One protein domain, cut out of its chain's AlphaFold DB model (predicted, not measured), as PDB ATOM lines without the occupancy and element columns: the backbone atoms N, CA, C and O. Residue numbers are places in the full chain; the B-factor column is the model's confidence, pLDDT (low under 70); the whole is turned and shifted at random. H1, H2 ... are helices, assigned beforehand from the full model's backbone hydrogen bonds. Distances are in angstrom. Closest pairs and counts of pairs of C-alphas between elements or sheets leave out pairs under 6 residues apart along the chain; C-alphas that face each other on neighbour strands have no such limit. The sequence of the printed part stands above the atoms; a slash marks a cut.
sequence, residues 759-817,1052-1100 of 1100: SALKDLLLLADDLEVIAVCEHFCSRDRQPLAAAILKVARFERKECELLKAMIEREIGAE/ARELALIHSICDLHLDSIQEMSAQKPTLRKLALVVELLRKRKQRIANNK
ATOM      1  N   SER A 759     -13.125  31.702  51.147       82.75
ATOM      2  CA  SER A 759     -11.796  31.650  51.781       82.75
ATOM      3  C   SER A 759     -11.625  30.475  52.753       82.75
ATOM      4  O   SER A 759     -10.655  29.733  52.644       82.75
ATOM      5  N   ALA A 760     -12.603  30.227  53.628       82.44
ATOM      6  CA  ALA A 760     -12.542  29.118  54.582       82.44
ATOM      7  C   ALA A 760     -12.544  27.732  53.906       82.44
ATOM      8  O   ALA A 760     -11.858  26.819  54.363       82.44
ATOM      9  N   LEU A 761     -13.295  27.564  52.810       89.75
ATOM     10  CA  LEU A 761     -13.316  26.315  52.039       89.75
ATOM     11  C   LEU A 761     -11.987  26.107  51.303       89.75
ATOM     12  O   LEU A 761     -11.445  25.004  51.311       89.75
ATOM     13  N   LYS A 762     -11.444  27.177  50.714       92.31
ATOM     14  CA  LYS A 762     -10.126  27.184  50.071       92.31
ATOM     15  C   LYS A 762      -9.026  26.771  51.051       92.31
ATOM     16  O   LYS A 762      -8.196  25.930  50.720       92.31
ATOM     17  N   ASP A 763      -9.038  27.333  52.256       88.25
ATOM     18  CA  ASP A 763      -8.031  27.046  53.274       88.25
ATOM     19  C   ASP A 763      -8.106  25.588  53.743       88.25
ATOM     20  O   ASP A 763      -7.077  24.930  53.863       88.25
ATOM     21  N   LEU A 764      -9.310  25.034  53.924       86.94
ATOM     22  CA  LEU A 764      -9.476  23.606  54.221       86.94
ATOM     23  C   LEU A 764      -9.007  22.696  53.076       86.94
ATOM     24  O   LEU A 764      -8.555  21.585  53.334       86.94
ATOM     25  N   LEU A 765      -9.113  23.151  51.824       89.06
ATOM     26  CA  LEU A 765      -8.673  22.402  50.649       89.06
ATOM     27  C   LEU A 765      -7.142  22.401  50.484       89.06
ATOM     28  O   LEU A 765      -6.587  21.385  50.074       89.06
ATOM     29  N   LEU A 766      -6.472  23.528  50.764       86.50
ATOM     30  CA  LEU A 766      -5.053  23.739  50.434       86.50
ATOM     31  C   LEU A 766      -4.094  23.803  51.633       86.50
ATOM     32  O   LEU A 766      -2.891  23.650  51.440       86.50
ATOM     33  N   LEU A 767      -4.581  24.108  52.839       76.50
ATOM     34  CA  LEU A 767      -3.750  24.268  54.045       76.50
ATOM     35  C   LEU A 767      -3.864  23.086  55.011       76.50
ATOM     36  O   LEU A 767      -3.146  23.051  56.005       76.50
ATOM     37  N   ALA A 768      -4.779  22.150  54.761       75.56
ATOM     38  CA  ALA A 768      -4.884  20.934  55.552       75.56
ATOM     39  C   ALA A 768      -3.847  19.905  55.077       75.56
ATOM     40  O   ALA A 768      -3.893  19.452  53.935       75.56
ATOM     41  N   ASP A 769      -2.947  19.497  55.973       74.69
ATOM     42  CA  ASP A 769      -1.881  18.527  55.669       74.69
ATOM     43  C   ASP A 769      -2.405  17.099  55.401       74.69
ATOM     44  O   ASP A 769      -1.676  16.244  54.900       74.69
ATOM     45  N   ASP A 770      -3.669  16.817  55.734       82.81
ATOM     46  CA  ASP A 770      -4.266  15.476  55.712       82.81
ATOM     47  C   ASP A 770      -4.947  15.096  54.380       82.81
ATOM     48  O   ASP A 770      -5.270  13.926  54.154       82.81
ATOM     49  N   LEU A 771      -5.157  16.067  53.478       90.06
ATOM     50  CA  LEU A 771      -5.908  15.911  52.225       90.06
ATOM     51  C   LEU A 771      -7.307  15.281  52.409       90.06
ATOM     52  O   LEU A 771      -7.849  14.675  51.478       90.06
ATOM     53  N   GLU A 772      -7.917  15.384  53.591       90.12
ATOM     54  CA  GLU A 772      -9.188  14.710  53.896       90.12
ATOM     55  C   GLU A 772     -10.347  15.274  53.070       90.12
ATOM     56  O   GLU A 772     -11.184  14.525  52.573       90.12
ATOM     57  N   VAL A 773     -10.358  16.589  52.835       90.69
ATOM     58  CA  VAL A 773     -11.361  17.235  51.973       90.69
ATOM     59  C   VAL A 773     -11.281  16.692  50.544       90.69
ATOM     60  O   VAL A 773     -12.305  16.354  49.953       90.69
ATOM     61  N   ILE A 774     -10.066  16.545  50.008       91.88
ATOM     62  CA  ILE A 774      -9.836  16.003  48.663       91.88
ATOM     63  C   ILE A 774     -10.251  14.532  48.595       91.88
ATOM     64  O   ILE A 774     -10.906  14.142  47.633       91.88
ATOM     65  N   ALA A 775      -9.952  13.743  49.633       90.12
ATOM     66  CA  ALA A 775     -10.379  12.344  49.745       90.12
ATOM     67  C   ALA A 775     -11.887  12.180  49.591       90.12
ATOM     68  O   ALA A 775     -12.382  11.312  48.877       90.12
ATOM     69  N   VAL A 776     -12.605  13.013  50.337       90.25
ATOM     70  CA  VAL A 776     -14.051  12.963  50.442       90.25
ATOM     71  C   VAL A 776     -14.673  13.437  49.132       90.25
ATOM     72  O   VAL A 776     -15.563  12.770  48.609       90.25
ATOM     73  N   CYS A 777     -14.139  14.502  48.527       89.56
ATOM     74  CA  CYS A 777     -14.562  14.935  47.195       89.56
ATOM     75  C   CYS A 777     -14.297  13.858  46.126       89.56
ATOM     76  O   CYS A 777     -15.157  13.617  45.282       89.56
ATOM     77  N   GLU A 778     -13.150  13.173  46.166       90.00
ATOM     78  CA  GLU A 778     -12.843  12.062  45.254       90.00
ATOM     79  C   GLU A 778     -13.832  10.899  45.408       90.00
ATOM     80  O   GLU A 778     -14.269  10.323  44.407       90.00
ATOM     81  N   HIS A 779     -14.200  10.571  46.648       88.94
ATOM     82  CA  HIS A 779     -15.174   9.527  46.946       88.94
ATOM     83  C   HIS A 779     -16.545   9.842  46.329       88.94
ATOM     84  O   HIS A 779     -17.150   8.977  45.692       88.94
ATOM     85  N   PHE A 780     -17.000  11.092  46.447       86.00
ATOM     86  CA  PHE A 780     -18.284  11.533  45.899       86.00
ATOM     87  C   PHE A 780     -18.276  11.678  44.369       86.00
ATOM     88  O   PHE A 780     -19.253  11.324  43.711       86.00
ATOM     89  N   CYS A 781     -17.165  12.110  43.767       78.38
ATOM     90  CA  CYS A 781     -17.061  12.369  42.324       78.38
ATOM     91  C   CYS A 781     -16.501  11.191  41.511       78.38
ATOM     92  O   CYS A 781     -15.837  11.393  40.493       78.38
ATOM     93  N   SER A 782     -16.773   9.948  41.911       71.38
ATOM     94  CA  SER A 782     -16.178   8.759  41.278       71.38
ATOM     95  C   SER A 782     -16.490   8.586  39.777       71.38
ATOM     96  O   SER A 782     -15.750   7.880  39.085       71.38
ATOM     97  N   ARG A 783     -17.538   9.238  39.251       64.25
ATOM     98  CA  ARG A 783     -17.878   9.268  37.814       64.25
ATOM     99  C   ARG A 783     -17.369  10.518  37.077       64.25
ATOM    100  O   ARG A 783     -16.946  10.384  35.935       64.25
ATOM    101  N   ASP A 784     -17.288  11.672  37.745       66.88
ATOM    102  CA  ASP A 784     -16.942  12.980  37.155       66.88
ATOM    103  C   ASP A 784     -15.660  13.583  37.778       66.88
ATOM    104  O   ASP A 784     -15.641  14.706  38.284       66.88
ATOM    105  N   ARG A 785     -14.550  12.827  37.762       81.00
ATOM    106  CA  ARG A 785     -13.270  13.243  38.385       81.00
ATOM    107  C   ARG A 785     -12.545  14.377  37.651       81.00
ATOM    108  O   ARG A 785     -11.783  15.106  38.277       81.00
ATOM    109  N   GLN A 786     -12.744  14.522  36.339       83.81
ATOM    110  CA  GLN A 786     -12.011  15.493  35.509       83.81
ATOM    111  C   GLN A 786     -12.336  16.959  35.866       83.81
ATOM    112  O   GLN A 786     -11.394  17.716  36.115       83.81
ATOM    113  N   PRO A 787     -13.615  17.374  35.994       83.88
ATOM    114  CA  PRO A 787     -13.955  18.716  36.474       83.88
ATOM    115  C   PRO A 787     -13.412  19.010  37.877       83.88
ATOM    116  O   PRO A 787     -12.881  20.092  38.117       83.88
ATOM    117  N   LEU A 788     -13.477  18.031  38.789       89.12
ATOM    118  CA  LEU A 788     -12.929  18.169  40.140       89.12
ATOM    119  C   LEU A 788     -11.401  18.353  40.112       89.12
ATOM    120  O   LEU A 788     -10.878  19.245  40.778       89.12
ATOM    121  N   ALA A 789     -10.687  17.557  39.311       92.19
ATOM    122  CA  ALA A 789      -9.240  17.677  39.133       92.19
ATOM    123  C   ALA A 789      -8.845  19.060  38.594       92.19
ATOM    124  O   ALA A 789      -7.907  19.675  39.107       92.19
ATOM    125  N   ALA A 790      -9.575  19.560  37.592       90.81
ATOM    126  CA  ALA A 790      -9.360  20.881  37.009       90.81
ATOM    127  C   ALA A 790      -9.622  22.004  38.023       90.81
ATOM    128  O   ALA A 790      -8.815  22.930  38.133       90.81
ATOM    129  N   ALA A 791     -10.702  21.893  38.801       90.38
ATOM    130  CA  ALA A 791     -11.060  22.856  39.833       90.38
ATOM    131  C   ALA A 791      -9.997  22.936  40.935       90.38
ATOM    132  O   ALA A 791      -9.487  24.020  41.222       90.38
ATOM    133  N   ILE A 792      -9.600  21.789  41.494       93.50
ATOM    134  CA  ILE A 792      -8.555  21.704  42.524       93.50
ATOM    135  C   ILE A 792      -7.242  22.300  42.005       93.50
ATOM    136  O   ILE A 792      -6.622  23.118  42.685       93.50
ATOM    137  N   LEU A 793      -6.834  21.937  40.785       93.75
ATOM    138  CA  LEU A 793      -5.598  22.438  40.194       93.75
ATOM    139  C   LEU A 793      -5.632  23.956  39.992       93.75
ATOM    140  O   LEU A 793      -4.657  24.635  40.307       93.75
ATOM    141  N   LYS A 794      -6.738  24.507  39.479       91.50
ATOM    142  CA  LYS A 794      -6.868  25.950  39.237       91.50
ATOM    143  C   LYS A 794      -6.866  26.745  40.545       91.50
ATOM    144  O   LYS A 794      -6.201  27.777  40.613       91.50
ATOM    145  N   VAL A 795      -7.512  26.228  41.594       91.44
ATOM    146  CA  VAL A 795      -7.458  26.804  42.949       91.44
ATOM    147  C   VAL A 795      -6.030  26.778  43.505       91.44
ATOM    148  O   VAL A 795      -5.539  27.800  43.979       91.44
ATOM    149  N   ALA A 796      -5.322  25.653  43.380       91.06
ATOM    150  CA  ALA A 796      -3.943  25.526  43.851       91.06
ATOM    151  C   ALA A 796      -2.962  26.444  43.101       91.06
ATOM    152  O   ALA A 796      -2.111  27.063  43.735       91.06
ATOM    153  N   ARG A 797      -3.108  26.578  41.774       89.50
ATOM    154  CA  ARG A 797      -2.282  27.467  40.937       89.50
ATOM    155  C   ARG A 797      -2.500  28.945  41.245       89.50
ATOM    156  O   ARG A 797      -1.544  29.713  41.230       89.50
ATOM    157  N   PHE A 798      -3.737  29.348  41.536       87.94
ATOM    158  CA  PHE A 798      -4.036  30.723  41.946       87.94
ATOM    159  C   PHE A 798      -3.288  31.106  43.236       87.94
ATOM    160  O   PHE A 798      -2.756  32.206  43.347       87.94
ATOM    161  N   GLU A 799      -3.171  30.165  44.177       85.69
ATOM    162  CA  GLU A 799      -2.461  30.347  45.451       85.69
ATOM    163  C   GLU A 799      -0.964  29.984  45.387       85.69
ATOM    164  O   GLU A 799      -0.265  30.109  46.392       85.69
ATOM    165  N   ARG A 800      -0.455  29.553  44.220       86.56
ATOM    166  CA  ARG A 800       0.928  29.084  43.994       86.56
ATOM    167  C   ARG A 800       1.347  27.888  44.861       86.56
ATOM    168  O   ARG A 800       2.497  27.793  45.292       86.56
ATOM    169  N   LYS A 801       0.406  26.986  45.141       88.00
ATOM    170  CA  LYS A 801       0.599  25.779  45.967       88.00
ATOM    171  C   LYS A 801       0.468  24.472  45.188       88.00
ATOM    172  O   LYS A 801       0.426  23.395  45.777       88.00
ATOM    173  N   GLU A 802       0.417  24.519  43.862       89.94
ATOM    174  CA  GLU A 802       0.167  23.353  43.015       89.94
ATOM    175  C   GLU A 802       1.221  22.248  43.161       89.94
ATOM    176  O   GLU A 802       0.863  21.080  43.250       89.94
ATOM    177  N   CYS A 803       2.514  22.573  43.249       89.00
ATOM    178  CA  CYS A 803       3.556  21.551  43.404       89.00
ATOM    179  C   CYS A 803       3.553  20.917  44.804       89.00
ATOM    180  O   CYS A 803       3.878  19.736  44.930       89.00
ATOM    181  N   GLU A 804       3.213  21.686  45.845       88.81
ATOM    182  CA  GLU A 804       3.062  21.179  47.216       88.81
ATOM    183  C   GLU A 804       1.874  20.220  47.293       88.81
ATOM    184  O   GLU A 804       2.017  19.090  47.760       88.81
ATOM    185  N   LEU A 805       0.740  20.639  46.729       92.38
ATOM    186  CA  LEU A 805      -0.472  19.838  46.666       92.38
ATOM    187  C   LEU A 805      -0.256  18.539  45.882       92.38
ATOM    188  O   LEU A 805      -0.554  17.457  46.382       92.38
ATOM    189  N   LEU A 806       0.304  18.631  44.672       93.25
ATOM    190  CA  LEU A 806       0.565  17.464  43.830       93.25
ATOM    191  C   LEU A 806       1.531  16.489  44.506       93.25
ATOM    192  O   LEU A 806       1.308  15.284  44.445       93.25
ATOM    193  N   LYS A 807       2.569  16.983  45.193       92.62
ATOM    194  CA  LYS A 807       3.468  16.127  45.978       92.62
ATOM    195  C   LYS A 807       2.694  15.355  47.051       92.62
ATOM    196  O   LYS A 807       2.869  14.143  47.144       92.62
ATOM    197  N   ALA A 808       1.846  16.029  47.826       92.88
ATOM    198  CA  ALA A 808       1.069  15.385  48.881       92.88
ATOM    199  C   ALA A 808       0.083  14.344  48.311       92.88
ATOM    200  O   ALA A 808      -0.019  13.231  48.828       92.88
ATOM    201  N   MET A 809      -0.592  14.665  47.198       93.44
ATOM    202  CA  MET A 809      -1.493  13.736  46.503       93.44
ATOM    203  C   MET A 809      -0.749  12.491  45.988       93.44
ATOM    204  O   MET A 809      -1.238  11.374  46.152       93.44
ATOM    205  N   ILE A 810       0.452  12.672  45.425       93.69
ATOM    206  CA  ILE A 810       1.331  11.586  44.962       93.69
ATOM    207  C   ILE A 810       1.756  10.682  46.120       93.69
ATOM    208  O   ILE A 810       1.664   9.459  46.018       93.69
ATOM    209  N   GLU A 811       2.234  11.269  47.221       93.31
ATOM    210  CA  GLU A 811       2.693  10.512  48.388       93.31
ATOM    211  C   GLU A 811       1.551   9.683  48.992       93.31
ATOM    212  O   GLU A 811       1.759   8.525  49.364       93.31
ATOM    213  N   ARG A 812       0.328  10.224  49.002       91.38
ATOM    214  CA  ARG A 812      -0.869   9.511  49.445       91.38
ATOM    215  C   ARG A 812      -1.281   8.374  48.509       91.38
ATOM    216  O   ARG A 812      -1.561   7.279  48.994       91.38
ATOM    217  N   GLU A 813      -1.341   8.612  47.198       91.31
ATOM    218  CA  GLU A 813      -1.732   7.584  46.220       91.31
ATOM    219  C   GLU A 813      -0.743   6.416  46.235       91.31
ATOM    220  O   GLU A 813      -1.138   5.260  46.390       91.31
ATOM    221  N   ILE A 814       0.558   6.719  46.196       93.88
ATOM    222  CA  ILE A 814       1.603   5.702  46.319       93.88
ATOM    223  C   ILE A 814       1.515   5.008  47.677       93.88
ATOM    224  O   ILE A 814       1.681   3.794  47.743       93.88
ATOM    225  N   GLY A 815       1.215   5.736  48.755       92.62
ATOM    226  CA  GLY A 815       0.985   5.179  50.088       92.62
ATOM    227  C   GLY A 815      -0.146   4.144  50.140       92.62
ATOM    228  O   GLY A 815      -0.007   3.153  50.858       92.62
ATOM    229  N   ALA A 816      -1.197   4.305  49.331       89.75
ATOM    230  CA  ALA A 816      -2.343   3.395  49.263       89.75
ATOM    231  C   ALA A 816      -2.155   2.199  48.304       89.75
ATOM    232  O   ALA A 816      -2.759   1.153  48.519       89.75
ATOM    233  N   GLU A 817      -1.309   2.325  47.280       90.06
ATOM    234  CA  GLU A 817      -1.127   1.300  46.238       90.06
ATOM    235  C   GLU A 817      -0.463   0.011  46.762       90.06
ATOM    236  O   GLU A 817       0.532   0.070  47.478       90.06
ATOM    237  N   ALA A1052     -13.379  31.483  42.037       78.12
ATOM    238  CA  ALA A1052     -14.639  31.413  42.777       78.12
ATOM    239  C   ALA A1052     -15.593  30.358  42.198       78.12
ATOM    240  O   ALA A1052     -16.348  29.742  42.945       78.12
ATOM    241  N   ARG A1053     -15.544  30.122  40.879       79.31
ATOM    242  CA  ARG A1053     -16.375  29.112  40.202       79.31
ATOM    243  C   ARG A1053     -15.957  27.703  40.599       79.31
ATOM    244  O   ARG A1053     -16.792  26.871  40.922       79.31
ATOM    245  N   GLU A1054     -14.656  27.461  40.633       86.25
ATOM    246  CA  GLU A1054     -14.075  26.178  41.014       86.25
ATOM    247  C   GLU A1054     -14.354  25.872  42.489       86.25
ATOM    248  O   GLU A1054     -14.721  24.750  42.834       86.25
ATOM    249  N   LEU A1055     -14.273  26.886  43.357       87.44
ATOM    250  CA  LEU A1055     -14.673  26.759  44.759       87.44
ATOM    251  C   LEU A1055     -16.186  26.552  44.921       87.44
ATOM    252  O   LEU A1055     -16.598  25.803  45.804       87.44
ATOM    253  N   ALA A1056     -17.013  27.160  44.066       83.19
ATOM    254  CA  ALA A1056     -18.453  26.917  44.047       83.19
ATOM    255  C   ALA A1056     -18.791  25.480  43.621       83.19
ATOM    256  O   ALA A1056     -19.608  24.852  44.289       83.19
ATOM    257  N   LEU A1057     -18.106  24.932  42.610       84.81
ATOM    258  CA  LEU A1057     -18.236  23.531  42.200       84.81
ATOM    259  C   LEU A1057     -17.889  22.581  43.357       84.81
ATOM    260  O   LEU A1057     -18.679  21.698  43.690       84.81
ATOM    261  N   ILE A1058     -16.738  22.791  44.007       89.38
ATOM    262  CA  ILE A1058     -16.298  21.978  45.154       89.38
ATOM    263  C   ILE A1058     -17.291  22.096  46.314       89.38
ATOM    264  O   ILE A1058     -17.657  21.089  46.922       89.38
ATOM    265  N   HIS A1059     -17.771  23.310  46.598       90.19
ATOM    266  CA  HIS A1059     -18.827  23.532  47.578       90.19
ATOM    267  C   HIS A1059     -20.080  22.731  47.224       90.19
ATOM    268  O   HIS A1059     -20.597  22.042  48.086       90.19
ATOM    269  N   SER A1060     -20.557  22.800  45.982       84.50
ATOM    270  CA  SER A1060     -21.791  22.143  45.541       84.50
ATOM    271  C   SER A1060     -21.695  20.615  45.616       84.50
ATOM    272  O   SER A1060     -22.659  19.969  46.023       84.50
ATOM    273  N   ILE A1061     -20.518  20.038  45.338       85.94
ATOM    274  CA  ILE A1061     -20.232  18.614  45.585       85.94
ATOM    275  C   ILE A1061     -20.359  18.295  47.079       85.94
ATOM    276  O   ILE A1061     -21.051  17.351  47.458       85.94
ATOM    277  N   CYS A1062     -19.716  19.086  47.942       91.00
ATOM    278  CA  CYS A1062     -19.770  18.857  49.386       91.00
ATOM    279  C   CYS A1062     -21.180  19.076  49.954       91.00
ATOM    280  O   CYS A1062     -21.592  18.382  50.878       91.00
ATOM    281  N   ASP A1063     -21.917  20.035  49.402       90.19
ATOM    282  CA  ASP A1063     -23.262  20.403  49.820       90.19
ATOM    283  C   ASP A1063     -24.260  19.282  49.531       90.19
ATOM    284  O   ASP A1063     -25.054  18.920  50.399       90.19
ATOM    285  N   LEU A1064     -24.161  18.671  48.346       87.06
ATOM    286  CA  LEU A1064     -24.987  17.530  47.951       87.06
ATOM    287  C   LEU A1064     -24.827  16.331  48.898       87.06
ATOM    288  O   LEU A1064     -25.782  15.595  49.126       87.06
ATOM    289  N   HIS A1065     -23.633  16.155  49.467       90.88
ATOM    290  CA  HIS A1065     -23.286  15.028  50.333       90.88
ATOM    291  C   HIS A1065     -23.060  15.433  51.796       90.88
ATOM    292  O   HIS A1065     -22.376  14.719  52.535       90.88
ATOM    293  N   LEU A1066     -23.624  16.566  52.235       91.69
ATOM    294  CA  LEU A1066     -23.367  17.117  53.569       91.69
ATOM    295  C   LEU A1066     -23.679  16.120  54.695       91.69
ATOM    296  O   LEU A1066     -22.894  16.024  55.635       91.69
ATOM    297  N   ASP A1067     -24.759  15.348  54.577       92.19
ATOM    298  CA  ASP A1067     -25.162  14.366  55.593       92.19
ATOM    299  C   ASP A1067     -24.088  13.275  55.767       92.19
ATOM    300  O   ASP A1067     -23.630  13.005  56.877       92.19
ATOM    301  N   SER A1068     -23.564  12.736  54.660       91.88
ATOM    302  CA  SER A1068     -22.457  11.771  54.690       91.88
ATOM    303  C   SER A1068     -21.161  12.386  55.238       91.88
ATOM    304  O   SER A1068     -20.408  11.722  55.953       91.88
ATOM    305  N   ILE A1069     -20.881  13.665  54.946       92.00
ATOM    306  CA  ILE A1069     -19.733  14.382  55.535       92.00
ATOM    307  C   ILE A1069     -19.902  14.506  57.053       92.00
ATOM    308  O   ILE A1069     -18.935  14.309  57.792       92.00
ATOM    309  N   GLN A1070     -21.111  14.809  57.532       91.50
ATOM    310  CA  GLN A1070     -21.416  14.920  58.958       91.50
ATOM    311  C   GLN A1070     -21.236  13.579  59.680       91.50
ATOM    312  O   GLN A1070     -20.610  13.559  60.742       91.50
ATOM    313  N   GLU A1071     -21.666  12.464  59.086       91.19
ATOM    314  CA  GLU A1071     -21.429  11.114  59.620       91.19
ATOM    315  C   GLU A1071     -19.927  10.798  59.737       91.19
ATOM    316  O   GLU A1071     -19.444  10.388  60.795       91.19
ATOM    317  N   MET A1072     -19.151  11.078  58.683       87.50
ATOM    318  CA  MET A1072     -17.694  10.876  58.680       87.50
ATOM    319  C   MET A1072     -16.942  11.841  59.619       87.50
ATOM    320  O   MET A1072     -15.822  11.552  60.055       87.50
ATOM    321  N   SER A1073     -17.543  12.983  59.976       88.44
ATOM    322  CA  SER A1073     -16.927  14.015  60.825       88.44
ATOM    323  C   SER A1073     -16.779  13.629  62.300       88.44
ATOM    324  O   SER A1073     -16.053  14.297  63.051       88.44
ATOM    325  N   ALA A1074     -17.431  12.544  62.731       82.44
ATOM    326  CA  ALA A1074     -17.359  12.063  64.108       82.44
ATOM    327  C   ALA A1074     -15.908  11.781  64.538       82.44
ATOM    328  O   ALA A1074     -15.519  12.118  65.657       82.44
ATOM    329  N   GLN A1075     -15.095  11.249  63.620       78.19
ATOM    330  CA  GLN A1075     -13.717  10.820  63.881       78.19
ATOM    331  C   GLN A1075     -12.652  11.736  63.252       78.19
ATOM    332  O   GLN A1075     -11.474  11.605  63.576       78.19
ATOM    333  N   LYS A1076     -13.041  12.677  62.377       86.62
ATOM    334  CA  LYS A1076     -12.110  13.509  61.594       86.62
ATOM    335  C   LYS A1076     -12.362  15.013  61.802       86.62
ATOM    336  O   LYS A1076     -13.372  15.533  61.319       86.62
ATOM    337  N   PRO A1077     -11.457  15.756  62.478       87.25
ATOM    338  CA  PRO A1077     -11.675  17.164  62.824       87.25
ATOM    339  C   PRO A1077     -11.760  18.083  61.595       87.25
ATOM    340  O   PRO A1077     -12.536  19.038  61.600       87.25
ATOM    341  N   THR A1078     -11.012  17.782  60.533       88.12
ATOM    342  CA  THR A1078     -11.036  18.528  59.265       88.12
ATOM    343  C   THR A1078     -12.403  18.430  58.585       88.12
ATOM    344  O   THR A1078     -12.952  19.446  58.164       88.12
ATOM    345  N   LEU A1079     -13.025  17.243  58.586       90.62
ATOM    346  CA  LEU A1079     -14.371  17.048  58.032       90.62
ATOM    347  C   LEU A1079     -15.460  17.730  58.868       90.62
ATOM    348  O   LEU A1079     -16.444  18.215  58.318       90.62
ATOM    349  N   ARG A1080     -15.263  17.856  60.187       88.06
ATOM    350  CA  ARG A1080     -16.168  18.639  61.047       88.06
ATOM    351  C   ARG A1080     -16.142  20.123  60.690       88.06
ATOM    352  O   ARG A1080     -17.191  20.757  60.620       88.06
ATOM    353  N   LYS A1081     -14.951  20.677  60.432       87.75
ATOM    354  CA  LYS A1081     -14.803  22.057  59.941       87.75
ATOM    355  C   LYS A1081     -15.407  22.217  58.543       87.75
ATOM    356  O   LYS A1081     -16.102  23.202  58.313       87.75
ATOM    357  N   LEU A1082     -15.197  21.245  57.652       90.12
ATOM    358  CA  LEU A1082     -15.787  21.237  56.311       90.12
ATOM    359  C   LEU A1082     -17.317  21.297  56.372       90.12
ATOM    360  O   LEU A1082     -17.902  22.163  55.732       90.12
ATOM    361  N   ALA A1083     -17.954  20.450  57.187       90.94
ATOM    362  CA  ALA A1083     -19.407  20.446  57.348       90.94
ATOM    363  C   ALA A1083     -19.948  21.817  57.795       90.94
ATOM    364  O   ALA A1083     -20.910  22.317  57.216       90.94
ATOM    365  N   LEU A1084     -19.289  22.466  58.766       86.31
ATOM    366  CA  LEU A1084     -19.662  23.809  59.227       86.31
ATOM    367  C   LEU A1084     -19.526  24.863  58.120       86.31
ATOM    368  O   LEU A1084     -20.415  25.695  57.950       86.31
ATOM    369  N   VAL A1085     -18.424  24.838  57.367       87.56
ATOM    370  CA  VAL A1085     -18.175  25.787  56.270       87.56
ATOM    371  C   VAL A1085     -19.197  25.608  55.146       87.56
ATOM    372  O   VAL A1085     -19.755  26.595  54.672       87.56
ATOM    373  N   VAL A1086     -19.489  24.367  54.757       90.25
ATOM    374  CA  VAL A1086     -20.501  24.047  53.738       90.25
ATOM    375  C   VAL A1086     -21.885  24.513  54.190       90.25
ATOM    376  O   VAL A1086     -22.584  25.188  53.440       90.25
ATOM    377  N   GLU A1087     -22.261  24.273  55.447       89.06
ATOM    378  CA  GLU A1087     -23.552  24.721  55.976       89.06
ATOM    379  C   GLU A1087     -23.665  26.258  56.046       89.06
ATOM    380  O   GLU A1087     -24.721  26.829  55.747       89.06
ATOM    381  N   LEU A1088     -22.580  26.956  56.405       84.31
ATOM    382  CA  LEU A1088     -22.516  28.422  56.391       84.31
ATOM    383  C   LEU A1088     -22.701  28.980  54.975       84.31
ATOM    384  O   LEU A1088     -23.504  29.897  54.779       84.31
ATOM    385  N   LEU A1089     -22.007  28.405  53.990       79.94
ATOM    386  CA  LEU A1089     -22.110  28.789  52.583       79.94
ATOM    387  C   LEU A1089     -23.505  28.478  52.013       79.94
ATOM    388  O   LEU A1089     -24.090  29.342  51.354       79.94
ATOM    389  N   ARG A1090     -24.103  27.325  52.346       84.94
ATOM    390  CA  ARG A1090     -25.503  26.984  52.024       84.94
ATOM    391  C   ARG A1090     -26.468  28.038  52.560       84.94
ATOM    392  O   ARG A1090     -27.249  28.605  51.795       84.94
ATOM    393  N   LYS A1091     -26.391  28.358  53.859       80.81
ATOM    394  CA  LYS A1091     -27.237  29.388  54.495       80.81
ATOM    395  C   LYS A1091     -27.036  30.758  53.846       80.81
ATOM    396  O   LYS A1091     -28.003  31.499  53.660       80.81
ATOM    397  N   ARG A1092     -25.800  31.105  53.475       76.06
ATOM    398  CA  ARG A1092     -25.475  32.354  52.772       76.06
ATOM    399  C   ARG A1092     -26.122  32.404  51.386       76.06
ATOM    400  O   ARG A1092     -26.806  33.386  51.096       76.06
ATOM    401  N   LYS A1093     -25.984  31.344  50.578       73.75
ATOM    402  CA  LYS A1093     -26.634  31.220  49.262       73.75
ATOM    403  C   LYS A1093     -28.164  31.298  49.381       73.75
ATOM    404  O   LYS A1093     -28.786  32.041  48.627       73.75
ATOM    405  N   GLN A1094     -28.764  30.627  50.369       75.94
ATOM    406  CA  GLN A1094     -30.212  30.665  50.628       75.94
ATOM    407  C   GLN A1094     -30.717  32.059  51.023       75.94
ATOM    408  O   GLN A1094     -31.726  32.511  50.494       75.94
ATOM    409  N   ARG A1095     -30.012  32.786  51.904       67.69
ATOM    410  CA  ARG A1095     -30.387  34.172  52.254       67.69
ATOM    411  C   ARG A1095     -30.361  35.097  51.043       67.69
ATOM    412  O   ARG A1095     -31.228  35.952  50.917       67.69
ATOM    413  N   ILE A1096     -29.368  34.939  50.170       57.66
ATOM    414  CA  ILE A1096     -29.275  35.729  48.939       57.66
ATOM    415  C   ILE A1096     -30.407  35.346  47.987       57.66
ATOM    416  O   ILE A1096     -31.019  36.239  47.418       57.66
ATOM    417  N   ALA A1097     -30.715  34.056  47.846       60.06
ATOM    418  CA  ALA A1097     -31.815  33.586  47.010       60.06
ATOM    419  C   ALA A1097     -33.192  34.063  47.505       60.06
ATOM    420  O   ALA A1097     -34.008  34.440  46.681       60.06
ATOM    421  N   ASN A1098     -33.424  34.105  48.822       54.97
ATOM    422  CA  ASN A1098     -34.694  34.545  49.420       54.97
ATOM    423  C   ASN A1098     -34.875  36.074  49.439       54.97
ATOM    424  O   ASN A1098     -35.991  36.556  49.605       54.97
ATOM    425  N   ASN A1099     -33.783  36.836  49.317       41.59
ATOM    426  CA  ASN A1099     -33.807  38.298  49.203       41.59
ATOM    427  C   ASN A1099     -33.920  38.780  47.739       41.59
ATOM    428  O   ASN A1099     -33.874  39.989  47.498       41.59
ATOM    429  N   LYS A1100     -34.012  37.852  46.777       37.41
ATOM    430  CA  LYS A1100     -34.318  38.098  45.362       37.41
ATOM    431  C   LYS A1100     -35.770  37.748  45.090       37.41
ATOM    432  O   LYS A1100     -36.357  38.440  44.230       37.41
TER     433      LYS A1100
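AT A GLANCE: This is residues 759 to 817 and 1052 to 1100 of the 1100 residues of the protein "Hypothetical protein" of Medioppia subpectinata (UniProt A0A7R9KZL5). A long helix, H7, runs along one side of a compact cluster of shorter, mostly crossed helices, and its end, residues 1091 to 1100, sticks out. H5 lies between H3 and H7 and crosses both, H2 is also near the middle, H6 folds back along part of H7, and H4 reaches away at the far end from the free tail. The printed part has 108 residues with seven named helices, H1 to H7 in chain order, and no named strand: all helix. It is compact, with a radius of gyration of the C-alphas of 14.0 A, and spans 47 by 31 by 26 A.

IN THESE COORDINATES: H7, residues 1077 to 1098, is 31.8 A long and ends at C-alpha 1098, (-34.694, 34.545, 49.420). H6 is residues 1066 to 1072, and H5 residues 1052 to 1064, 18.1 A. H1, residues 759 to 766, begins at C-alpha 759, (-11.796, 31.650, 51.781). H2 is residues 772 to 780, H3 residues 785 to 798, 20.1 A, and H4 residues 802 to 816, 21.1 A.

HOW THE PARTS SIT: H6 and H7 form a hairpin at a shallow tilt of 12 degrees, opposite ways; their closest C-alphas, of Gln 1070 and Ala 1083, are 6.1 A apart. H7 touches H5 with residues 1086 to 1090 alone, about perpendicular at 76 degrees, closest at C-alphas 1063 and 1086, 6.0 A. H5 touches H3 with residues 1054 to 1058 alone, at a steep tilt of 45 degrees, closest at C-alphas 791 and 1054, 4.6 A. H7 touches H2 with residues 1078 to 1082 alone, closest at C-alphas 773 and 1079, 6.8 A. H7 touches H1 with residues 1078 to 1086 alone, closest at C-alphas 761 and 1085, 6.5 A. H4 only just touches H3, with 3 pairs of C-alphas within 8 A, and only at the corner; C-alphas 796 and 802 are closest, 4.7 A. H4 and H7 are apart. In H1 to H7 every O i to N i+4 pair is within hydrogen-bond range.

THE WHOLE: The two C-alphas farthest apart, of Glu 817 and Lys 1100, are 49.6 A apart. Residues 818 to 1051 are not printed, and C-alphas 817 and 1052 across the cut are 33.2 A apart. The links that are printed whole are tight. The mean pLDDT of the printed part is 85.2, with residues 783 to 784 and 1095 to 1100 under 70.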